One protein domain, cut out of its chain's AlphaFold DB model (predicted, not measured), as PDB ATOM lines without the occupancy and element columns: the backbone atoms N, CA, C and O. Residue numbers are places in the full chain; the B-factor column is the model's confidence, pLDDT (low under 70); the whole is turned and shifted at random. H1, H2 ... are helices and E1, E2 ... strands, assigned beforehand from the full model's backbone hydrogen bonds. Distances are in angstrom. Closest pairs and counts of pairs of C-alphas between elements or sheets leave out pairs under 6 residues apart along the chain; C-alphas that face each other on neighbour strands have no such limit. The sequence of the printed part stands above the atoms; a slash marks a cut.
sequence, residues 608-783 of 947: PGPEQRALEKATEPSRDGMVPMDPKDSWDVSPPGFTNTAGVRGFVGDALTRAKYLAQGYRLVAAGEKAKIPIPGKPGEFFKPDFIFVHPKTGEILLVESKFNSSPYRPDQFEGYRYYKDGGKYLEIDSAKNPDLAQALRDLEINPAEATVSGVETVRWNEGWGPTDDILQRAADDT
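This is residues 608 to 783 of the 947 residues of an uncharacterized protein of Nocardia tenerifensis (UniProt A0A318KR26). A strongly twisted sheet of four strands curls round one long helix, H2, while H4 and H5 cover the other face, giving three layers. Past one end of the sheet sit the small strand pair E1 and E6 and helix H6, which packs steeply on H2; H1 lies at the margin beside H4. The 176 printed residues hold six named helices and six named strands in the order H1 E1 H2 E2 H3 E3 E4 H4 H5 E5 E6 H6, of mixed class, helices and strands. The sheet, E2 E3 E4 E5 in order, is mixed. The whole is compact, with a radius of gyration of the C-alphas of 16.3 A, and rounded, spanning 47 by 38 by 29 A.

H1, residues 609 to 618, touches H4, residues 715 to 724; their closest C-alphas, of Leu 615 and Arg 722, are 6.8 A apart, and they run the same way at 37 degrees, only just a steep tilt. E1, residues 626 to 628, is antiparallel to E6, residues 769 to 771, with N 627 and O 770 2.8 A apart. H2, residues 645 to 663, is on the sheet of E2, residues 667 to 671, E3, residues 691 to 694, E4, residues 701 to 708, and E5, residues 756 to 765; its closest C-alphas to E4 are Gly 653 and Phe 708, 4.9 A. With residues 655 to 663 alone H2 touches H6, residues 773 to 781, at a steep tilt of 65 degrees, opposite ways; the closest C-alphas, of Ala 659 and Ala 779, are 5.2 A apart. E2 and E3 are antiparallel, with N 669 and O 692 2.9 A apart. H3, residues 672 to 675, only grazes the sheet. E3 and E4 form an antiparallel hairpin, with N 693 and O 702 2.9 A apart. E4 and E5 are parallel, with N 705 and O 761 2.9 A apart. E4, H4, H5, residues 739 to 746, and E5 make a strand-helix-strand unit, two parallel neighbour strands joined through helices, with a right-handed crossover. H4 has a height over the sheet of 10.7 A, H5 of 9.8 A. Every O i to N i+4 pair is within hydrogen-bond range in H1, H2, H5 and H6; in H4 4 of 6 are, and H3 is too short for one.

H1 begins at C-alpha 609, (116.314, 64.059, 130.914). H2 is 27.0 A long, E4 22.6 A and E5 27.2 A. H6 ends at C-alpha 781, (138.859, 84.331, 108.420).

The printed part has no cut. The long links are E1 to H2, H3 to E3 and H4 to H5. The pLDDT is under 70 at residues 639 to 643 and 783.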
ATOM      1  N   PRO A 608     117.182  65.771 135.393       82.12
ATOM      2  CA  PRO A 608     116.527  64.657 134.717       82.12
ATOM      3  C   PRO A 608     116.312  64.939 133.224       82.12
ATOM      4  O   PRO A 608     115.946  66.049 132.841       82.12
ATOM      5  N   GLY A 609     116.460  63.920 132.372       83.25
ATOM      6  CA  GLY A 609     116.314  64.059 130.914       83.25
ATOM      7  C   GLY A 609     115.057  64.812 130.426       83.25
ATOM      8  O   GLY A 609     115.160  65.558 129.455       83.25
ATOM      9  N   PRO A 610     113.871  64.690 131.063       85.75
ATOM     10  CA  PRO A 610     112.710  65.514 130.718       85.75
ATOM     11  C   PRO A 610     112.923  67.023 130.886       85.75
ATOM     12  O   PRO A 610     112.423  67.787 130.068       85.75
ATOM     13  N   GLU A 611     113.661  67.454 131.909       82.06
ATOM     14  CA  GLU A 611     113.939  68.871 132.156       82.06
ATOM     15  C   GLU A 611     114.938  69.427 131.140       82.06
ATOM     16  O   GLU A 611     114.731  70.523 130.625       82.06
ATOM     17  N   GLN A 612     115.958  68.640 130.780       81.38
ATOM     18  CA  GLN A 612     116.888  68.989 129.698       81.38
ATOM     19  C   GLN A 612     116.153  69.166 128.372       81.38
ATOM     20  O   GLN A 612     116.258  70.221 127.759       81.38
ATOM     21  N   ARG A 613     115.309  68.197 127.993       82.75
ATOM     22  CA  ARG A 613     114.486  68.290 126.778       82.75
ATOM     23  C   ARG A 613     113.511  69.465 126.808       82.75
ATOM     24  O   ARG A 613     113.228  70.052 125.771       82.75
ATOM     25  N   ALA A 614     112.967  69.805 127.978       85.00
ATOM     26  CA  ALA A 614     112.082  70.957 128.123       85.00
ATOM     27  C   ALA A 614     112.831  72.284 127.938       85.00
ATOM     28  O   ALA A 614     112.279  73.197 127.328       85.00
ATOM     29  N   LEU A 615     114.071  72.386 128.433       83.38
ATOM     30  CA  LEU A 615     114.924  73.543 128.178       83.38
ATOM     31  C   LEU A 615     115.331  73.604 126.705       83.38
ATOM     32  O   LEU A 615     115.118  74.635 126.092       83.38
ATOM     33  N   GLU A 616     115.800  72.500 126.119       82.56
ATOM     34  CA  GLU A 616     116.151  72.414 124.692       82.56
ATOM     35  C   GLU A 616     114.986  72.802 123.781       82.56
ATOM     36  O   GLU A 616     115.183  73.485 122.783       82.56
ATOM     37  N   LYS A 617     113.759  72.416 124.143       85.56
ATOM     38  CA  LYS A 617     112.550  72.826 123.425       85.56
ATOM     39  C   LYS A 617     112.220  74.310 123.619       85.56
ATOM     40  O   LYS A 617     111.632  74.916 122.734       85.56
ATOM     41  N   ALA A 618     112.529  74.875 124.785       83.06
ATOM     42  CA  ALA A 618     112.298  76.291 125.073       83.06
ATOM     43  C   ALA A 618     113.385  77.203 124.480       83.06
ATOM     44  O   ALA A 618     113.124  78.379 124.260       83.06
ATOM     45  N   THR A 619     114.573  76.663 124.221       83.88
ATOM     46  CA  THR A 619     115.706  77.324 123.567       83.88
ATOM     47  C   THR A 619     115.970  76.635 122.228       83.88
ATOM     48  O   THR A 619     117.066  76.115 121.994       83.88
ATOM     49  N   GLU A 620     114.929  76.528 121.396       83.62
ATOM     50  CA  GLU A 620     115.020  75.810 120.125       83.62
ATOM     51  C   GLU A 620     116.204  76.349 119.305       83.62
ATOM     52  O   GLU A 620     116.364  77.571 119.214       83.62
ATOM     53  N   PRO A 621     117.064  75.472 118.742       85.44
ATOM     54  CA  PRO A 621     118.267  75.944 118.094       85.44
ATOM     55  C   PRO A 621     117.949  76.849 116.915       85.44
ATOM     56  O   PRO A 621     117.259  76.451 115.976       85.44
ATOM     57  N   SER A 622     118.496  78.053 116.941       88.06
ATOM     58  CA  SER A 622     118.276  79.010 115.871       88.06
ATOM     59  C   SER A 622     118.984  78.590 114.598       88.06
ATOM     60  O   SER A 622     120.178  78.274 114.606       88.06
ATOM     61  N   ARG A 623     118.240  78.625 113.492       92.38
ATOM     62  CA  ARG A 623     118.697  78.188 112.167       92.38
ATOM     63  C   ARG A 623     119.086  79.338 111.243       92.38
ATOM     64  O   ARG A 623     119.512  79.098 110.119       92.38
ATOM     65  N   ASP A 624     119.004  80.577 111.718       90.31
ATOM     66  CA  ASP A 624     119.406  81.736 110.926       90.31
ATOM     67  C   ASP A 624     120.895  81.660 110.562       90.31
ATOM     68  O   ASP A 624     121.738  81.340 111.402       90.31
ATOM     69  N   GLY A 625     121.224  81.937 109.298       87.81
ATOM     70  CA  GLY A 625     122.593  81.825 108.779       87.81
ATOM     71  C   GLY A 625     123.098  80.385 108.585       87.81
ATOM     72  O   GLY A 625     124.282  80.197 108.291       87.81
ATOM     73  N   MET A 626     122.222  79.382 108.724       96.12
ATOM     74  CA  MET A 626     122.528  77.962 108.531       96.12
ATOM     75  C   MET A 626     121.822  77.404 107.288       96.12
ATOM     76  O   MET A 626     120.791  77.917 106.856       96.12
ATOM     77  N   VAL A 627     122.357  76.318 106.737       95.56
ATOM     78  CA  VAL A 627     121.735  75.531 105.662       95.56
ATOM     79  C   VAL A 627     121.457  74.108 106.146       95.56
ATOM     80  O   VAL A 627     122.252  73.583 106.933       95.56
ATOM     81  N   PRO A 628     120.358  73.467 105.709       95.81
ATOM     82  CA  PRO A 628     120.160  72.042 105.937       95.81
ATOM     83  C   PRO A 628     121.335  71.249 105.365       95.81
ATOM     84  O   PRO A 628     121.856  71.591 104.305       95.81
ATOM     85  N   MET A 629     121.732  70.193 106.060       91.94
ATOM     86  CA  MET A 629     122.845  69.336 105.672       91.94
ATOM     87  C   MET A 629     122.392  67.880 105.702       91.94
ATOM     88  O   MET A 629     121.708  67.470 106.647       91.94
ATOM     89  N   ASP A 630     122.747  67.107 104.674       89.88
ATOM     90  CA  ASP A 630     122.490  65.668 104.678       89.88
ATOM     91  C   ASP A 630     123.278  65.037 105.840       89.88
ATOM     92  O   ASP A 630     124.430  65.410 106.069       89.88
ATOM     93  N   PRO A 631     122.707  64.084 106.598       85.06
ATOM     94  CA  PRO A 631     123.456  63.337 107.604       85.06
ATOM     95  C   PRO A 631     124.766  62.720 107.091       85.06
ATOM     96  O   PRO A 631     125.682  62.524 107.883       85.06
ATOM     97  N   LYS A 632     124.868  62.407 105.792       85.62
ATOM     98  CA  LYS A 632     126.100  61.913 105.154       85.62
ATOM     99  C   LYS A 632     127.160  62.993 104.963       85.62
ATOM    100  O   LYS A 632     128.340  62.668 104.962       85.62
ATOM    101  N   ASP A 633     126.734  64.245 104.862       83.19
ATOM    102  CA  ASP A 633     127.601  65.416 104.758       83.19
ATOM    103  C   ASP A 633     127.976  65.951 106.149       83.19
ATOM    104  O   ASP A 633     128.446  67.080 106.280       83.19
ATOM    105  N   SER A 634     127.747  65.164 107.214       85.81
ATOM    106  CA  SER A 634     128.144  65.548 108.564       85.81
ATOM    107  C   SER A 634     129.632  65.859 108.593       85.81
ATOM    108  O   SER A 634     130.467  65.023 108.246       85.81
ATOM    109  N   TRP A 635     129.958  67.061 109.039       87.56
ATOM    110  CA  TRP A 635     131.319  67.543 109.085       87.56
ATOM    111  C   TRP A 635     132.084  66.851 110.214       87.56
ATOM    112  O   TRP A 635     131.858  67.112 111.401       87.56
ATOM    113  N   ASP A 636     133.000  65.956 109.850       84.12
ATOM    114  CA  ASP A 636     133.912  65.347 110.810       84.12
ATOM    115  C   ASP A 636     135.094  66.279 111.095       84.12
ATOM    116  O   ASP A 636     136.115  66.281 110.416       84.12
ATOM    117  N   VAL A 637     134.952  67.093 112.137       83.62
ATOM    118  CA  VAL A 637     136.006  67.977 112.668       83.62
ATOM    119  C   VAL A 637     137.002  67.222 113.556       83.62
ATOM    120  O   VAL A 637     137.445  67.745 114.578       83.62
ATOM    121  N   SER A 638     137.295  65.964 113.239       78.56
ATOM    122  CA  SER A 638     138.290  65.158 113.946       78.56
ATOM    123  C   SER A 638     139.547  65.107 113.077       78.56
ATOM    124  O   SER A 638     139.639  64.227 112.222       78.56
ATOM    125  N   PRO A 639     140.508  66.043 113.238       67.94
ATOM    126  CA  PRO A 639     141.739  65.973 112.471       67.94
ATOM    127  C   PRO A 639     142.423  64.625 112.741       67.94
ATOM    128  O   PRO A 639     142.400  64.151 113.888       67.94
ATOM    129  N   PRO A 640     143.046  64.004 111.729       63.53
ATOM    130  CA  PRO A 640     143.892  62.838 111.943       63.53
ATOM    131  C   PRO A 640     144.908  63.105 113.068       63.53
ATOM    132  O   PRO A 640     145.516  64.174 113.133       63.53
ATOM    133  N   GLY A 641     145.046  62.161 114.004       66.69
ATOM    134  CA  GLY A 641     145.983  62.272 115.132       66.69
ATOM    135  C   GLY A 641     145.495  63.083 116.346       66.69
ATOM    136  O   GLY A 641     146.249  63.246 117.307       66.69
ATOM    137  N   PHE A 642     144.248  63.574 116.374       65.94
ATOM    138  CA  PHE A 642     143.713  64.285 117.545       65.94
ATOM    139  C   PHE A 642     143.042  63.360 118.565       65.94
ATOM    140  O   PHE A 642     141.978  62.799 118.323       65.94
ATOM    141  N   THR A 643     143.596  63.302 119.777       65.31
ATOM    142  CA  THR A 643     142.959  62.602 120.909       65.31
ATOM    143  C   THR A 643     141.884  63.449 121.602       65.31
ATOM    144  O   THR A 643     140.965  62.906 122.211       65.31
ATOM    145  N   ASN A 644     141.952  64.783 121.493       70.88
ATOM    146  CA  ASN A 644     140.992  65.713 122.103       70.88
ATOM    147  C   ASN A 644     140.048  66.360 121.073       70.88
ATOM    148  O   ASN A 644     139.981  67.583 120.935       70.88
ATOM    149  N   THR A 645     139.293  65.535 120.352       80.31
ATOM    150  CA  THR A 645     138.310  65.997 119.353       80.31
ATOM    151  C   THR A 645     137.199  66.857 119.963       80.31
ATOM    152  O   THR A 645     136.630  67.713 119.288       80.31
ATOM    153  N   ALA A 646     136.906  66.689 121.257       85.25
ATOM    154  CA  ALA A 646     135.905  67.485 121.963       85.25
ATOM    155  C   ALA A 646     136.292  68.972 122.059       85.25
ATOM    156  O   ALA A 646     135.433  69.835 121.883       85.25
ATOM    157  N   GLY A 647     137.574  69.272 122.306       87.94
ATOM    158  CA  GLY A 647     138.078  70.647 122.342       87.94
ATOM    159  C   GLY A 647     137.950  71.333 120.985       87.94
ATOM    160  O   GLY A 647     137.372  72.413 120.897       87.94
ATOM    161  N   VAL A 648     138.414  70.662 119.927       91.00
ATOM    162  CA  VAL A 648     138.330  71.147 118.539       91.00
ATOM    163  C   VAL A 648     136.879  71.427 118.145       91.00
ATOM    164  O   VAL A 648     136.563  72.530 117.708       91.00
ATOM    165  N   ARG A 649     135.967  70.476 118.391       92.31
ATOM    166  CA  ARG A 649     134.521  70.633 118.142       92.31
ATOM    167  C   ARG A 649     133.940  71.866 118.826       92.31
ATOM    168  O   ARG A 649     133.205  72.617 118.191       92.31
ATOM    169  N   GLY A 650     134.277  72.073 120.100       91.69
ATOM    170  CA  GLY A 650     133.841  73.251 120.853       91.69
ATOM    171  C   GLY A 650     134.277  74.548 120.175       91.69
ATOM    172  O   GLY A 650     133.446  75.406 119.898       91.69
ATOM    173  N   PHE A 651     135.554  74.648 119.808       93.06
ATOM    174  CA  PHE A 651     136.087  75.837 119.145       93.06
ATOM    175  C   PHE A 651     135.537  76.075 117.738       93.06
ATOM    176  O   PHE A 651     135.306  77.228 117.378       93.06
ATOM    177  N   VAL A 652     135.299  75.018 116.953       94.19
ATOM    178  CA  VAL A 652     134.634  75.158 115.650       94.19
ATOM    179  C   VAL A 652     133.226  75.716 115.849       94.19
ATOM    180  O   VAL A 652     132.861  76.697 115.202       94.19
ATOM    181  N   GLY A 653     132.450  75.145 116.778       94.62
ATOM    182  CA  GLY A 653     131.119  75.656 117.111       94.62
ATOM    183  C   GLY A 653     131.157  77.129 117.513       94.62
ATOM    184  O   GLY A 653     130.378  77.932 117.006       94.62
ATOM    185  N   ASP A 654     132.109  77.500 118.365       94.44
ATOM    186  CA  ASP A 654     132.298  78.865 118.857       94.44
ATOM    187  C   ASP A 654     132.628  79.871 117.751       94.44
ATOM    188  O   ASP A 654     132.058  80.966 117.721       94.44
ATOM    189  N   ALA A 655     133.519  79.512 116.826       94.56
ATOM    190  CA  ALA A 655     133.870  80.357 115.689       94.56
ATOM    191  C   ALA A 655     132.673  80.569 114.752       94.56
ATOM    192  O   ALA A 655     132.363  81.705 114.390       94.56
ATOM    193  N   LEU A 656     131.946  79.497 114.419       96.00
ATOM    194  CA  LEU A 656     130.756  79.575 113.568       96.00
ATOM    195  C   LEU A 656     129.642  80.399 114.222       96.00
ATOM    196  O   LEU A 656     129.034  81.251 113.574       96.00
ATOM    197  N   THR A 657     129.395  80.190 115.518       96.25
ATOM    198  CA  THR A 657     128.410  80.962 116.287       96.25
ATOM    199  C   THR A 657     128.772  82.443 116.283       96.25
ATOM    200  O   THR A 657     127.923  83.290 116.010       96.25
ATOM    201  N   ARG A 658     130.045  82.782 116.502       95.50
ATOM    202  CA  ARG A 658     130.500  84.172 116.447       95.50
ATOM    203  C   ARG A 658     130.325  84.784 115.064       95.50
ATOM    204  O   ARG A 658     129.758  85.871 114.960       95.50
ATOM    205  N   ALA A 659     130.760  84.086 114.019       96.00
ATOM    206  CA  ALA A 659     130.606  84.528 112.639       96.00
ATOM    207  C   ALA A 659     129.134  84.787 112.283       96.00
ATOM    208  O   ALA A 659     128.828  85.832 111.705       96.00
ATOM    209  N   LYS A 660     128.220  83.901 112.710       96.44
ATOM    210  CA  LYS A 660     126.765  84.049 112.550       96.44
ATOM    211  C   LYS A 660     126.255  85.378 113.110       96.44
ATOM    212  O   LYS A 660     125.660  86.161 112.374       96.44
ATOM    213  N   TYR A 661     126.499  85.660 114.387       96.50
ATOM    214  CA  TYR A 661     125.961  86.874 115.015       96.50
ATOM    215  C   TYR A 661     126.633  88.153 114.520       96.50
ATOM    216  O   TYR A 661     125.963  89.175 114.359       96.50
ATOM    217  N   LEU A 662     127.931  88.104 114.209       94.81
ATOM    218  CA  LEU A 662     128.614  89.231 113.574       94.81
ATOM    219  C   LEU A 662     128.005  89.555 112.201       94.81
ATOM    220  O   LEU A 662     127.790  90.729 111.898       94.81
ATOM    221  N   ALA A 663     127.665  88.543 111.396       95.12
ATOM    222  CA  ALA A 663     126.988  88.734 110.111       95.12
ATOM    223  C   ALA A 663     125.573  89.323 110.267       95.12
ATOM    224  O   ALA A 663     125.130  90.108 109.431       95.12
ATOM    225  N   GLN A 664     124.891  89.018 111.373       95.38
ATOM    226  CA  GLN A 664     123.597  89.606 111.738       95.38
ATOM    227  C   GLN A 664     123.709  91.024 112.331       95.38
ATOM    228  O   GLN A 664     122.699  91.646 112.650       95.38
ATOM    229  N   GLY A 665     124.924  91.562 112.473       95.81
ATOM    230  CA  GLY A 665     125.166  92.917 112.968       95.81
ATOM    231  C   GLY A 665     125.255  93.042 114.489       95.81
ATOM    232  O   GLY A 665     125.355  94.164 114.989       95.81
ATOM    233  N   TYR A 666     125.258  91.933 115.230       96.44
ATOM    234  CA  TYR A 666     125.543  91.946 116.663       96.44
ATOM    235  C   TYR A 666     127.018  92.246 116.931       96.44
ATOM    236  O   TYR A 666     127.900  92.021 116.102       96.44
ATOM    237  N   ARG A 667     127.302  92.728 118.141       95.00
ATOM    238  CA  ARG A 667     128.651  92.881 118.680       95.00
ATOM    239  C   ARG A 667     128.864  91.895 119.813       95.00
ATOM    240  O   ARG A 667     128.027  91.779 120.704       95.00
ATOM    241  N   LEU A 668     129.999  91.203 119.787       94.50
ATOM    242  CA  LEU A 668     130.418  90.346 120.887       94.50
ATOM    243  C   LEU A 668     130.888  91.211 122.064       94.50
ATOM    244  O   LEU A 668     131.829  91.988 121.912       94.50
ATOM    245  N   VAL A 669     130.258  91.057 123.227       93.44
ATOM    246  CA  VAL A 669     130.576  91.821 124.445       93.44
ATOM    247  C   VAL A 669     131.459  91.010 125.388       93.44
ATOM    248  O   VAL A 669     132.437  91.523 125.928       93.44
ATOM    249  N   ALA A 670     131.147  89.727 125.567       91.06
ATOM    250  CA  ALA A 670     131.950  88.812 126.366       91.06
ATOM    251  C   ALA A 670     131.854  87.382 125.831       91.06
ATOM    252  O   ALA A 670     130.830  86.988 125.282       91.06
ATOM    253  N   ALA A 671     132.920  86.609 126.027       90.62
ATOM    254  CA  ALA A 671     132.978  85.191 125.696       90.62
ATOM    255  C   ALA A 671     133.736  84.416 126.780       90.62
ATOM    256  O   ALA A 671     134.582  84.985 127.486       90.62
ATOM    257  N   GLY A 672     133.471  83.115 126.893       86.25
ATOM    258  CA  GLY A 672     134.201  82.232 127.801       86.25
ATOM    259  C   GLY A 672     134.140  82.709 129.256       86.25
ATOM    260  O   GLY A 672     133.074  83.019 129.776       86.25
ATOM    261  N   GLU A 673     135.274  82.738 129.970       82.56
ATOM    262  CA  GLU A 673     135.301  83.121 131.400       82.56
ATOM    263  C   GLU A 673     134.814  84.554 131.661       82.56
ATOM    264  O   GLU A 673     134.287  84.840 132.736       82.56
ATOM    265  N   LYS A 674     134.926  85.447 130.671       83.81
ATOM    266  CA  LYS A 674     134.447  86.832 130.793       83.81
ATOM    267  C   LYS A 674     132.921  86.940 130.754       83.81
ATOM    268  O   LYS A 674     132.382  87.982 131.110       83.81
ATOM    269  N   ALA A 675     132.231  85.880 130.332       84.50
ATOM    270  CA  ALA A 675     130.776  85.816 130.260       84.50
ATOM    271  C   ALA A 675     130.127  85.293 131.556       84.50
ATOM    272  O   ALA A 675     128.935  85.019 131.584       84.50
ATOM    273  N   LYS A 676     130.879  85.134 132.650       88.06
ATOM    274  CA  LYS A 676     130.358  84.574 133.902       88.06
ATOM    275  C   LYS A 676     129.367  85.523 134.588       88.06
ATOM    276  O   LYS A 676     129.764  86.580 135.079       88.06
ATOM    277  N   ILE A 677     128.105  85.116 134.699       89.50
ATOM    278  CA  ILE A 677     127.005  85.923 135.247       89.50
ATOM    279  C   ILE A 677     126.474  85.253 136.532       89.50
ATOM    280  O   ILE A 677     126.260  84.037 136.538       89.50
ATOM    281  N   PRO A 678     126.274  85.986 137.644       89.06
ATOM    282  CA  PRO A 678     125.607  85.465 138.837       89.06
ATOM    283  C   PRO A 678     124.203  84.936 138.521       89.06
ATOM    284  O   PRO A 678     123.478  85.512 137.711       89.06
ATOM    285  N   ILE A 679     123.806  83.837 139.164       85.88
ATOM    286  CA  ILE A 679     122.427  83.343 139.065       85.88
ATOM    287  C   ILE A 679     121.581  84.072 140.117       85.88
ATOM    288  O   ILE A 679     121.852  83.917 141.317       85.88
ATOM    289  N   PRO A 680     120.536  84.815 139.711       83.50
ATOM    290  CA  PRO A 680     119.718  85.574 140.651       83.50
ATOM    291  C   PRO A 680     119.115  84.678 141.736       83.50
ATOM    292  O   PRO A 680     118.593  83.593 141.470       83.50
ATOM    293  N   GLY A 681     119.221  85.117 142.991       86.25
ATOM    294  CA  GLY A 681     118.738  84.364 144.153       86.25
ATOM    295  C   GLY A 681     119.619  83.186 144.596       86.25
ATOM    296  O   GLY A 681     119.268  82.523 145.573       86.25
ATOM    297  N   LYS A 682     120.772  82.934 143.955       88.00
ATOM    298  CA  LYS A 682     121.732  81.885 144.353       88.00
ATOM    299  C   LYS A 682     123.137  82.463 144.598       88.00
ATOM    300  O   LYS A 682     124.007  82.377 143.732       88.00
ATOM    301  N   PRO A 683     123.398  83.052 145.784       86.12
ATOM    302  CA  PRO A 683     124.673  83.702 146.081       86.12
ATOM    303  C   PRO A 683     125.876  82.773 145.887       86.12
ATOM    304  O   PRO A 683     125.953  81.702 146.485       86.12
ATOM    305  N   GLY A 684     126.841  83.213 145.079       85.62
ATOM    306  CA  GLY A 684     128.060  82.454 144.785       85.62
ATOM    307  C   GLY A 684     127.912  81.409 143.676       85.62
ATOM    308  O   GLY A 684     128.926  80.836 143.273       85.62
ATOM    309  N   GLU A 685     126.702  81.192 143.151       88.31
ATOM    310  CA  GLU A 685     126.493  80.428 141.925       88.31
ATOM    311  C   GLU A 685     126.522  81.352 140.709       88.31
ATOM    312  O   GLU A 685     126.048  82.489 140.740       88.31
ATOM    313  N   PHE A 686     127.095  80.846 139.625       87.62
ATOM    314  CA  PHE A 686     127.218  81.561 138.368       87.62
ATOM    315  C   PHE A 686     126.823  80.621 137.243       87.62
ATOM    316  O   PHE A 686     127.087  79.421 137.335       87.62
ATOM    317  N   PHE A 687     126.254  81.178 136.185       88.69
ATOM    318  CA  PHE A 687     126.151  80.497 134.908       88.69
ATOM    319  C   PHE A 687     127.075  81.184 133.903       88.69
ATOM    320  O   PHE A 687     127.452  82.350 134.060       88.69
ATOM    321  N   LYS A 688     127.483  80.427 132.894       90.00
ATOM    322  CA  LYS A 688     128.462  80.851 131.903       90.00
ATOM    323  C   LYS A 688     127.912  80.503 130.520       90.00
ATOM    324  O   LYS A 688     128.029  79.340 130.134       90.00
ATOM    325  N   PRO A 689     127.277  81.458 129.821       93.62
ATOM    326  CA  PRO A 689     127.038  81.295 128.405       93.62
ATOM    327  C   PRO A 689     128.363  81.360 127.650       93.62
ATOM    328  O   PRO A 689     129.333  81.954 128.134       93.62
ATOM    329  N   ASP A 690     128.409  80.760 126.466       92.88
ATOM    330  CA  ASP A 690     129.611  80.817 125.632       92.88
ATOM    331  C   ASP A 690     129.843  82.247 125.135       92.88
ATOM    332  O   ASP A 690     130.985  82.723 125.131       92.88
ATOM    333  N   PHE A 691     128.752  82.963 124.826       95.31
ATOM    334  CA  PHE A 691     128.783  84.348 124.366       95.31
ATOM    335  C   PHE A 691     127.688  85.231 124.972       95.31
ATOM    336  O   PHE A 691     126.567  84.797 125.241       95.31
ATOM    337  N   ILE A 692     128.016  86.516 125.105       95.69
ATOM    338  CA  ILE A 692     127.070  87.609 125.324       95.69
ATOM    339  C   ILE A 692     127.174  88.543 124.121       95.69
ATOM    340  O   ILE A 692     128.218  89.169 123.907       95.69
ATOM    341  N   PHE A 693     126.098  88.640 123.346       96.88
ATOM    342  CA  PHE A 693     126.002  89.525 122.190       96.88
ATOM    343  C   PHE A 693     125.092  90.711 122.483       96.88
ATOM    344  O   PHE A 693     124.110  90.587 123.211       96.88
ATOM    345  N   VAL A 694     125.410  91.854 121.878       96.50
ATOM    346  CA  VAL A 694     124.564  93.047 121.901       96.50
ATOM    347  C   VAL A 694     124.320  93.546 120.494       96.50
ATOM    348  O   VAL A 694     125.269  93.803 119.751       96.50
ATOM    349  N   HIS A 695     123.057  93.731 120.128       96.06
ATOM    350  CA  HIS A 695     122.719  94.354 118.861       96.06
ATOM    351  C   HIS A 695     122.803  95.887 118.995       96.06
ATOM    352  O   HIS A 695     121.989  96.498 119.691       96.06
ATOM    353  N   PRO A 696     123.754  96.555 118.317       91.69
ATOM    354  CA  PRO A 696     124.084  97.957 118.575       91.69
ATOM    355  C   PRO A 696     122.958  98.935 118.219       91.69
ATOM    356  O   PRO A 696     122.963 100.057 118.704       91.69
ATOM    357  N   LYS A 697     122.003  98.542 117.363       91.44
ATOM    358  CA  LYS A 697     120.877  99.413 116.983       91.44
ATOM    359  C   LYS A 697     119.671  99.286 117.910       91.44
ATOM    360  O   LYS A 697     118.907 100.234 118.022       91.44
ATOM    361  N   THR A 698     119.461  98.111 118.499       94.12
ATOM    362  CA  THR A 698     118.264  97.817 119.311       94.12
ATOM    363  C   THR A 698     118.577  97.761 120.803       94.12
ATOM    364  O   THR A 698     117.651  97.799 121.604       94.12
ATOM    365  N   GLY A 699     119.856  97.668 121.185       92.62
ATOM    366  CA  GLY A 699     120.278  97.430 122.567       92.62
ATOM    367  C   GLY A 699     119.968  96.013 123.059       92.62
ATOM    368  O   GLY A 699     120.099  95.741 124.247       92.62
ATOM    369  N   GLU A 700     119.544  95.121 122.161       95.25
ATOM    370  CA  GLU A 700     119.147  93.752 122.484       95.25
ATOM    371  C   GLU A 700     120.342  92.952 123.003       95.25
ATOM    372  O   GLU A 700     121.359  92.875 122.313       95.25
ATOM    373  N   ILE A 701     120.221  92.360 124.195       96.12
ATOM    374  CA  ILE A 701     121.264  91.524 124.803       96.12
ATOM    375  C   ILE A 701     120.857  90.056 124.671       96.12
ATOM    376  O   ILE A 701     119.862  89.634 125.264       96.12
ATOM    377  N   LEU A 702     121.659  89.266 123.959       96.38
ATOM    378  CA  LEU A 702     121.467  87.824 123.810       96.38
ATOM    379  C   LEU A 702     122.538  87.043 124.565       96.38
ATOM    380  O   LEU A 702     123.734  87.333 124.467       96.38
ATOM    381  N   LEU A 703     122.094  86.023 125.295       95.75
ATOM    382  CA  LEU A 703     122.964  85.020 125.903       95.75
ATOM    383  C   LEU A 703     122.949  83.778 125.022       95.75
ATOM    384  O   LEU A 703     121.888  83.195 124.805       95.75
ATOM    385  N   VAL A 704     124.111  83.379 124.522       95.44
ATOM    386  CA  VAL A 704     124.193  82.344 123.493       95.44
ATOM    387  C   VAL A 704     125.008  81.160 123.989       95.44
ATOM    388  O   VAL A 704     126.160  81.318 124.399       95.44
ATOM    389  N   GLU A 705     124.408  79.975 123.893       94.31
ATOM    390  CA  GLU A 705     125.104  78.692 123.987       94.31
ATOM    391  C   GLU A 705     125.481  78.209 122.586       94.31
ATOM    392  O   GLU A 705     124.633  78.112 121.695       94.31
ATOM    393  N   SER A 706     126.737  77.831 122.413       94.56
ATOM    394  CA  SER A 706     127.291  77.299 121.181       94.56
ATOM    395  C   SER A 706     127.581  75.814 121.346       94.56
ATOM    396  O   SER A 706     128.291  75.374 122.250       94.56
ATOM    397  N   LYS A 707     127.011  74.992 120.468       92.25
ATOM    398  CA  LYS A 707     127.236  73.548 120.453       92.25
ATOM    399  C   LYS A 707     127.623  73.101 119.055       92.25
ATOM    400  O   LYS A 707     127.040  73.524 118.058       92.25
ATOM    401  N   PHE A 708     128.558  72.165 119.006       92.12
ATOM    402  CA  PHE A 708     128.848  71.374 117.821       92.12
ATOM    403  C   PHE A 708     128.446  69.926 118.119       92.12
ATOM    404  O   PHE A 708     128.877  69.357 119.129       92.12
ATOM    405  N   ASN A 709     127.593  69.347 117.272       88.44
ATOM    406  CA  ASN A 709     126.897  68.072 117.481       88.44
ATOM    407  C   ASN A 709     125.936  68.065 118.693       88.44
ATOM    408  O   ASN A 709     125.718  69.067 119.384       88.44
ATOM    409  N   SER A 710     125.364  66.893 118.976       81.75
ATOM    410  CA  SER A 710     124.454  66.629 120.095       81.75
ATOM    411  C   SER A 710     125.192  66.564 121.443       81.75
ATOM    412  O   SER A 710     125.265  65.518 122.089       81.75
ATOM    413  N   SER A 711     125.781  67.680 121.871       81.62
ATOM    414  CA  SER A 711     126.368  67.805 123.209       81.62
ATOM    415  C   SER A 711     125.290  68.247 124.213       81.62
ATOM    416  O   SER A 711     124.572  69.215 123.925       81.62
ATOM    417  N   PRO A 712     125.139  67.575 125.373       82.56
ATOM    418  CA  PRO A 712     124.167  67.968 126.391       82.56
ATOM    419  C   PRO A 712     124.599  69.245 127.131       82.56
ATOM    420  O   PRO A 712     125.767  69.650 127.110       82.56
ATOM    421  N   TYR A 713     123.644  69.879 127.815       82.69
ATOM    422  CA  TYR A 713     123.924  70.980 128.738       82.69
ATOM    423  C   TYR A 713     124.666  70.500 129.981       82.69
ATOM    424  O   TYR A 713     124.392  69.418 130.503       82.69
ATOM    425  N   ARG A 714     125.558  71.343 130.506       83.19
ATOM    426  CA  ARG A 714     126.169  71.114 131.817       83.19
ATOM    427  C   ARG A 714     125.216  71.556 132.943       83.19
ATOM    428  O   ARG A 714     124.407  72.466 132.740       83.19
ATOM    429  N   PRO A 715     125.287  70.941 134.138       79.25
ATOM    430  CA  PRO A 715     124.378  71.248 135.248       79.25
ATOM    431  C   PRO A 715     124.363  72.729 135.666       79.25
ATOM    432  O   PRO A 715     123.327  73.254 136.066       79.25
ATOM    433  N   ASP A 716     125.506  73.407 135.583       76.56
ATOM    434  CA  ASP A 716     125.692  74.821 135.922       76.56
ATOM    435  C   ASP A 716     125.153  75.786 134.853       76.56
ATOM    436  O   ASP A 716     124.767  76.908 135.175       76.56
ATOM    437  N   GLN A 717     125.048  75.340 133.598       83.50
ATOM    438  CA  GLN A 717     124.436  76.106 132.508       83.50
ATOM    439  C   GLN A 717     122.904  76.120 132.611       83.50
ATOM    440  O   GLN A 717     122.255  77.123 132.310       83.50
ATOM    441  N   PHE A 718     122.323  75.014 133.082       84.94
ATOM    442  CA  PHE A 718     120.880  74.784 133.070       84.94
ATOM    443  C   PHE A 718     120.081  75.842 133.846       84.94
ATOM    444  O   PHE A 718     119.078  76.360 133.358       84.94
ATOM    445  N   GLU A 719     120.525  76.182 135.055       87.88
ATOM    446  CA  GLU A 719     119.821  77.119 135.941       87.88
ATOM    447  C   GLU A 719     119.836  78.555 135.408       87.88
ATOM    448  O   GLU A 719     118.821  79.250 135.478       87.88
ATOM    449  N   GLY A 720     120.958  78.982 134.825       89.12
ATOM    450  CA  GLY A 720     121.069  80.287 134.179       89.12
ATOM    451  C   GLY A 720     120.132  80.406 132.987       89.12
ATOM    452  O   GLY A 720     119.283  81.296 132.946       89.12
ATOM    453  N   TYR A 721     120.208  79.461 132.052       90.88
ATOM    454  CA  TYR A 721     119.345  79.481 130.871       90.88
ATOM    455  C   TYR A 721     117.866  79.382 131.219       90.88
ATOM    456  O   TYR A 721     117.053  80.119 130.664       90.88
ATOM    457  N   ARG A 722     117.507  78.569 132.214       89.69
ATOM    458  CA  ARG A 722     116.134  78.508 132.720       89.69
ATOM    459  C   ARG A 722     115.639  79.852 133.262       89.69
ATOM    460  O   ARG A 722     114.451  80.131 133.128       89.69
ATOM    461  N   TYR A 723     116.505  80.648 133.887       91.38
ATOM    462  CA  TYR A 723     116.137  81.960 134.420       91.38
ATOM    463  C   TYR A 723     115.968  83.017 133.318       91.38
ATOM    464  O   TYR A 723     115.019  83.801 133.367       91.38
ATOM    465  N   TYR A 724     116.864  83.033 132.325       93.00
ATOM    466  CA  TYR A 724     116.915  84.080 131.295       93.00
ATOM    467  C   TYR A 724     116.114  83.782 130.014       93.00
ATOM    468  O   TYR A 724     115.903  84.697 129.224       93.00
ATOM    469  N   LYS A 725     115.642  82.544 129.799       92.00
ATOM    470  CA  LYS A 725     114.995  82.116 128.540       92.00
ATOM    471  C   LYS A 725     113.798  82.960 128.086       92.00
ATOM    472  O   LYS A 725     113.593  83.101 126.890       92.00
ATOM    473  N   ASP A 726     113.022  83.514 129.020       89.31
ATOM    474  CA  ASP A 726     111.790  84.249 128.700       89.31
ATOM    475  C   ASP A 726     112.060  85.749 128.441       89.31
ATOM    476  O   ASP A 726     111.124  86.516 128.211       89.31
ATOM    477  N   GLY A 727     113.328  86.181 128.500       91.62
ATOM    478  CA  GLY A 727     113.734  87.570 128.297       91.62
ATOM    479  C   GLY A 727     113.258  88.538 129.390       91.62
ATOM    480  O   GLY A 727     112.701  88.154 130.423       91.62
ATOM    481  N   GLY A 728     113.532  89.830 129.188       90.88
ATOM    482  CA  GLY A 728     113.093  90.931 130.055       90.88
ATOM    483  C   GLY A 728     113.688  90.922 131.468       90.88
ATOM    484  O   GLY A 728     113.184  91.611 132.357       90.88
ATOM    485  N   LYS A 729     114.733  90.125 131.712       92.31
ATOM    486  CA  LYS A 729     115.412  90.035 133.012       92.31
ATOM    487  C   LYS A 729     116.640  90.926 133.026       92.31
ATOM    488  O   LYS A 729     117.377  90.951 132.048       92.31
ATOM    489  N   TYR A 730     116.903  91.595 134.145       92.81
ATOM    490  CA  TYR A 730     118.164  92.312 134.318       92.81
ATOM    491  C   TYR A 730     119.343  91.346 134.270       92.81
ATOM    492  O   TYR A 730     119.326  90.298 134.920       92.81
ATOM    493  N   LEU A 731     120.358  91.711 133.498       91.81
ATOM    494  CA  LEU A 731     121.646  91.051 133.481       91.81
ATOM    495  C   LEU A 731     122.377  91.432 134.771       91.81
ATOM    496  O   LEU A 731     122.855  92.556 134.914       91.81
ATOM    497  N   GLU A 732     122.449  90.515 135.735       88.44
ATOM    498  CA  GLU A 732     123.207  90.775 136.960       88.44
ATOM    499  C   GLU A 732     124.706  90.842 136.641       88.44
ATOM    500  O   GLU A 732     125.318  89.856 136.246       88.44
ATOM    501  N   ILE A 733     125.330  92.008 136.815       88.12
ATOM    502  CA  ILE A 733     126.766  92.177 136.564       88.12
ATOM    503  C   ILE A 733     127.447  92.589 137.857       88.12
ATOM    504  O   ILE A 733     127.289  93.708 138.347       88.12
ATOM    505  N   ASP A 734     128.292  91.705 138.379       85.75
ATOM    506  CA  ASP A 734     129.266  92.088 139.394       85.75
ATOM    507  C   ASP A 734     130.384  92.887 138.708       85.75
ATOM    508  O   ASP A 734     131.385  92.331 138.259       85.75
ATOM    509  N   SER A 735     130.190  94.204 138.585       86.25
ATOM    510  CA  SER A 735     131.122  95.099 137.879       86.25
ATOM    511  C   SER A 735     132.533  95.092 138.478       86.25
ATOM    512  O   SER A 735     133.489  95.418 137.779       86.25
ATOM    513  N   ALA A 736     132.683  94.711 139.753       85.25
ATOM    514  CA  ALA A 736     133.989  94.572 140.389       85.25
ATOM    515  C   ALA A 736     134.700  93.278 139.966       85.25
ATOM    516  O   ALA A 736     135.925  93.258 139.870       85.25
ATOM    517  N   LYS A 737     133.945  92.203 139.705       83.56
ATOM    518  CA  LYS A 737     134.494  90.921 139.238       83.56
ATOM    519  C   LYS A 737     134.600  90.816 137.718       83.56
ATOM    520  O   LYS A 737     135.482  90.111 137.245       83.56
ATOM    521  N   ASN A 738     133.752  91.530 136.977       85.38
ATOM    522  CA  ASN A 738     133.711  91.547 135.513       85.38
ATOM    523  C   ASN A 738     133.782  92.988 134.962       85.38
ATOM    524  O   ASN A 738     132.836  93.447 134.308       85.38
ATOM    525  N   PRO A 739     134.880  93.728 135.217       88.88
ATOM    526  CA  PRO A 739     135.011  95.113 134.767       88.88
ATOM    527  C   PRO A 739     134.966  95.240 133.238       88.88
ATOM    528  O   PRO A 739     134.408  96.215 132.739       88.88
ATOM    529  N   ASP A 740     135.469  94.239 132.510       84.06
ATOM    530  CA  ASP A 740     135.470  94.195 131.041       84.06
ATOM    531  C   ASP A 740     134.048  94.164 130.462       84.06
ATOM    532  O   ASP A 740     133.735  94.951 129.575       84.06
ATOM    533  N   LEU A 741     133.168  93.303 130.989       87.38
ATOM    534  CA  LEU A 741     131.769  93.210 130.548       87.38
ATOM    535  C   LEU A 741     131.021  94.516 130.837       87.38
ATOM    536  O   LEU A 741     130.320  95.046 129.977       87.38
ATOM    537  N   ALA A 742     131.213  95.070 132.037       91.75
ATOM    538  CA  ALA A 742     130.609  96.344 132.405       91.75
ATOM    539  C   ALA A 742     131.109  97.491 131.510       91.75
ATOM    540  O   ALA A 742     130.332  98.380 131.168       91.75
ATOM    541  N   GLN A 743     132.389  97.484 131.126       91.19
ATOM    542  CA  GLN A 743     132.946  98.487 130.225       91.19
ATOM    543  C   GLN A 743     132.424  98.324 128.799       91.19
ATOM    544  O   GLN A 743     131.977  99.305 128.218       91.19
ATOM    545  N   ALA A 744     132.390  97.101 128.273       88.38
ATOM    546  CA  ALA A 744     131.907  96.832 126.925       88.38
ATOM    547  C   ALA A 744     130.424  97.211 126.747       88.38
ATOM    548  O   ALA A 744     130.047  97.705 125.690       88.38
ATOM    549  N   LEU A 745     129.588  97.061 127.782       92.81
ATOM    550  CA  LEU A 745     128.215  97.584 127.764       92.81
ATOM    551  C   LEU A 745     128.175  99.117 127.770       92.81
ATOM    552  O   LEU A 745     127.432  99.704 126.986       92.81
ATOM    553  N   ARG A 746     129.007  99.773 128.591       94.88
ATOM    554  CA  ARG A 746     129.110 101.242 128.607       94.88
ATOM    555  C   ARG A 746     129.579 101.811 127.270       94.88
ATOM    556  O   ARG A 746     129.061 102.839 126.849       94.88
ATOM    557  N   ASP A 747     130.505 101.138 126.590       92.69
ATOM    558  CA  ASP A 747     130.997 101.528 125.260       92.69
ATOM    559  C   ASP A 747     129.910 101.417 124.173       92.69
ATOM    560  O   ASP A 747     130.030 102.014 123.103       92.69
ATOM    561  N   LEU A 748     128.839 100.664 124.445       92.62
ATOM    562  CA  LEU A 748     127.633 100.563 123.619       92.62
ATOM    563  C   LEU A 748     126.494 101.458 124.127       92.62
ATOM    564  O   LEU A 748     125.357 101.287 123.699       92.62
ATOM    565  N   GLU A 749     126.794 102.386 125.041       95.69
ATOM    566  CA  GLU A 749     125.831 103.293 125.679       95.69
ATOM    567  C   GLU A 749     124.723 102.564 126.466       95.69
ATOM    568  O   GLU A 749     123.664 103.123 126.746       95.69
ATOM    569  N   ILE A 750     124.979 101.321 126.889       94.50
ATOM    570  CA  ILE A 750     124.080 100.541 127.741       94.50
ATOM    571  C   ILE A 750     124.534 100.688 129.190       94.50
ATOM    572  O   ILE A 750     125.652 100.314 129.551       94.50
ATOM    573  N   ASN A 751     123.652 101.199 130.052       94.25
ATOM    574  CA  ASN A 751     123.904 101.244 131.488       94.25
ATOM    575  C   ASN A 751     123.927  99.806 132.051       94.25
ATOM    576  O   ASN A 751     122.885  99.150 132.046       94.25
ATOM    577  N   PRO A 752     125.062  99.300 132.586       93.06
ATOM    578  CA  PRO A 752     125.147  97.926 133.085       93.06
ATOM    579  C   PRO A 752     124.136  97.602 134.194       93.06
ATOM    580  O   PRO A 752     123.769  96.445 134.354       93.06
ATOM    581  N   ALA A 753     123.678  98.606 134.952       91.62
ATOM    582  CA  ALA A 753     122.670  98.431 136.000       91.62
ATOM    583  C   ALA A 753     121.235  98.275 135.458       91.62
ATOM    584  O   ALA A 753     120.355  97.821 136.183       91.62
ATOM    585  N   GLU A 754     121.000  98.655 134.202       93.12
ATOM    586  CA  GLU A 754     119.692  98.617 133.533       93.12
ATOM    587  C   GLU A 754     119.672  97.631 132.356       93.12
ATOM    588  O   GLU A 754     118.641  97.458 131.714       93.12
ATOM    589  N   ALA A 755     120.799  96.974 132.076       94.00
ATOM    590  CA  ALA A 755     120.948  96.008 131.001       94.00
ATOM    591  C   ALA A 755     119.943  94.858 131.169       94.00
ATOM    592  O   ALA A 755     120.006  94.115 132.147       94.00
ATOM    593  N   THR A 756     119.020  94.691 130.219       95.75
ATOM    594  CA  THR A 756     118.046  93.591 130.218       95.75
ATOM    595  C   THR A 756     118.382  92.563 129.149       95.75
ATOM    596  O   THR A 756     118.498  92.906 127.977       95.75
ATOM    597  N   VAL A 757     118.477  91.298 129.544       95.75
ATOM    598  CA  VAL A 757     118.604  90.162 128.633       95.75
ATOM    599  C   VAL A 757     117.305  89.992 127.861       95.75
ATOM    600  O   VAL A 757     116.238  89.807 128.451       95.75
ATOM    601  N   SER A 758     117.405  90.041 126.543       95.88
ATOM    602  CA  SER A 758     116.286  89.912 125.615       95.88
ATOM    603  C   SER A 758     115.891  88.459 125.391       95.88
ATOM    604  O   SER A 758     114.709  88.171 125.237       95.88
ATOM    605  N   GLY A 759     116.854  87.542 125.463       93.25
ATOM    606  CA  GLY A 759     116.596  86.115 125.357       93.25
ATOM    607  C   GLY A 759     117.847  85.261 125.532       93.25
ATOM    608  O   GLY A 759     118.969  85.758 125.675       93.25
ATOM    609  N   VAL A 760     117.612  83.954 125.523       93.50
ATOM    610  CA  VAL A 760     118.643  82.919 125.463       93.50
ATOM    611  C   VAL A 760     118.495  82.194 124.140       93.50
ATOM    612  O   VAL A 760     117.393  81.774 123.794       93.50
ATOM    613  N   GLU A 761     119.606  81.981 123.452       93.62
ATOM    614  CA  GLU A 761     119.626  81.242 122.198       93.62
ATOM    615  C   GLU A 761     120.642  80.108 122.266       93.62
ATOM    616  O   GLU A 761     121.693  80.201 122.901       93.62
ATOM    617  N   THR A 762     120.315  79.008 121.603       93.38
ATOM    618  CA  THR A 762     121.229  77.886 121.427       93.38
ATOM    619  C   THR A 762     121.529  77.764 119.950       93.38
ATOM    620  O   THR A 762     120.619  77.761 119.125       93.38
ATOM    621  N   VAL A 763     122.797  77.635 119.593       94.62
ATOM    622  CA  VAL A 763     123.210  77.360 118.219       94.62
ATOM    623  C   VAL A 763     123.824  75.971 118.188       94.62
ATOM    624  O   VAL A 763     124.776  75.693 118.914       94.62
ATOM    625  N   ARG A 764     123.246  75.079 117.379       93.75
ATOM    626  CA  ARG A 764     123.713  73.696 117.225       93.75
ATOM    627  C   ARG A 764     124.179  73.454 115.797       93.75
ATOM    628  O   ARG A 764     123.356  73.310 114.892       93.75
ATOM    629  N   TRP A 765     125.492  73.410 115.622       94.88
ATOM    630  CA  TRP A 765     126.159  73.095 114.362       94.88
ATOM    631  C   TRP A 765     126.274  71.584 114.164       94.88
ATOM    632  O   TRP A 765     126.404  70.837 115.135       94.88
ATOM    633  N   ASN A 766     126.261  71.149 112.903       92.81
ATOM    634  CA  ASN A 766     126.482  69.760 112.498       92.81
ATOM    635  C   ASN A 766     125.459  68.755 113.071       92.81
ATOM    636  O   ASN A 766     125.737  67.578 113.268       92.81
ATOM    637  N   GLU A 767     124.235  69.224 113.321       91.06
ATOM    638  CA  GLU A 767     123.091  68.404 113.738       91.06
ATOM    639  C   GLU A 767     121.979  68.511 112.681       91.06
ATOM    640  O   GLU A 767     120.904  69.059 112.924       91.06
ATOM    641  N   GLY A 768     122.300  68.094 111.450       92.81
ATOM    642  CA  GLY A 768     121.455  68.281 110.259       92.81
ATOM    643  C   GLY A 768     121.466  69.704 109.687       92.81
ATOM    644  O   GLY A 768     120.726  69.999 108.752       92.81
ATOM    645  N   TRP A 769     122.299  70.587 110.245       95.38
ATOM    646  CA  TRP A 769     122.444  71.978 109.819       95.38
ATOM    647  C   TRP A 769     123.919  72.386 109.819       95.38
ATOM    648  O   TRP A 769     124.614  72.213 110.824       95.38
ATOM    649  N   GLY A 770     124.384  72.939 108.704       95.25
ATOM    650  CA  GLY A 770     125.731  73.479 108.522       95.25
ATOM    651  C   GLY A 770     125.727  75.002 108.344       95.25
ATOM    652  O   GLY A 770     124.660  75.608 108.229       95.25
ATOM    653  N   PRO A 771     126.897  75.657 108.324       96.56
ATOM    654  CA  PRO A 771     126.993  77.082 108.008       96.56
ATOM    655  C   PRO A 771     126.653  77.365 106.545       96.56
ATOM    656  O   PRO A 771     126.888  76.527 105.677       96.56
ATOM    657  N   THR A 772     126.120  78.556 106.261       96.56
ATOM    658  CA  THR A 772     126.192  79.124 104.900       96.56
ATOM    659  C   THR A 772     127.647  79.451 104.547       96.56
ATOM    660  O   THR A 772     128.483  79.601 105.439       96.56
ATOM    661  N   ASP A 773     127.952  79.610 103.258       95.38
ATOM    662  CA  ASP A 773     129.316  79.916 102.810       95.38
ATOM    663  C   ASP A 773     129.863  81.225 103.404       95.38
ATOM    664  O   ASP A 773     131.022  81.258 103.801       95.38
ATOM    665  N   ASP A 774     129.041  82.276 103.549       95.88
ATOM    666  CA  ASP A 774     129.469  83.544 104.179       95.88
ATOM    667  C   ASP A 774     129.834  83.347 105.659       95.88
ATOM    668  O   ASP A 774     130.856  83.856 106.116       95.88
ATOM    669  N   ILE A 775     129.053  82.560 106.409       97.06
ATOM    670  CA  ILE A 775     129.365  82.265 107.815       97.06
ATOM    671  C   ILE A 775     130.631  81.419 107.936       97.06
ATOM    672  O   ILE A 775     131.465  81.701 108.793       97.06
ATOM    673  N   LEU A 776     130.791  80.409 107.080       96.69
ATOM    674  CA  LEU A 776     131.977  79.560 107.078       96.69
ATOM    675  C   LEU A 776     133.238  80.363 106.747       96.69
ATOM    676  O   LEU A 776     134.225  80.251 107.466       96.69
ATOM    677  N   GLN A 777     133.190  81.210 105.717       95.62
ATOM    678  CA  GLN A 777     134.312  82.073 105.341       95.62
ATOM    679  C   GLN A 777     134.661  83.054 106.453       95.62
ATOM    680  O   GLN A 777     135.814  83.119 106.862       95.62
ATOM    681  N   ARG A 778     133.666  83.735 107.034       95.12
ATOM    682  CA  ARG A 778     133.886  84.613 108.192       95.12
ATOM    683  C   ARG A 778     134.515  83.878 109.365       95.12
ATOM    684  O   ARG A 778     135.367  84.454 110.023       95.12
ATOM    685  N   ALA A 779     134.093  82.647 109.644       95.00
ATOM    686  CA  ALA A 779     134.646  81.851 110.732       95.00
ATOM    687  C   ALA A 779     136.071  81.359 110.428       95.00
ATOM    688  O   ALA A 779     136.908  81.355 111.324       95.00
ATOM    689  N   ALA A 780     136.366  80.993 109.178       94.38
ATOM    690  CA  ALA A 780     137.714  80.645 108.734       94.38
ATOM    691  C   ALA A 780     138.654  81.864 108.769       94.38
ATOM    692  O   ALA A 780     139.808  81.751 109.181       94.38
ATOM    693  N   ASP A 781     138.156  83.043 108.392       91.50
ATOM    694  CA  ASP A 781     138.859  84.331 108.420       91.50
ATOM    695  C   ASP A 781     138.978  84.924 109.823       91.50
ATOM    696  O   ASP A 781     139.842  85.773 110.059       91.50
ATOM    697  N   ASP A 782     138.149  84.478 110.769       84.69
ATOM    698  CA  ASP A 782     138.135  85.012 112.121       84.69
ATOM    699  C   ASP A 782     139.451  84.703 112.837       84.69
ATOM    700  O   ASP A 782     139.680  83.638 113.410       84.69
ATOM    701  N   THR A 783     140.319  85.710 112.883       66.38
ATOM    702  CA  THR A 783     141.507  85.708 113.735       66.38
ATOM    703  C   THR A 783     141.146  85.918 115.204       66.38
ATOM    704  O   THR A 783     142.009  86.304 115.979       66.38
TER     705      THR A 783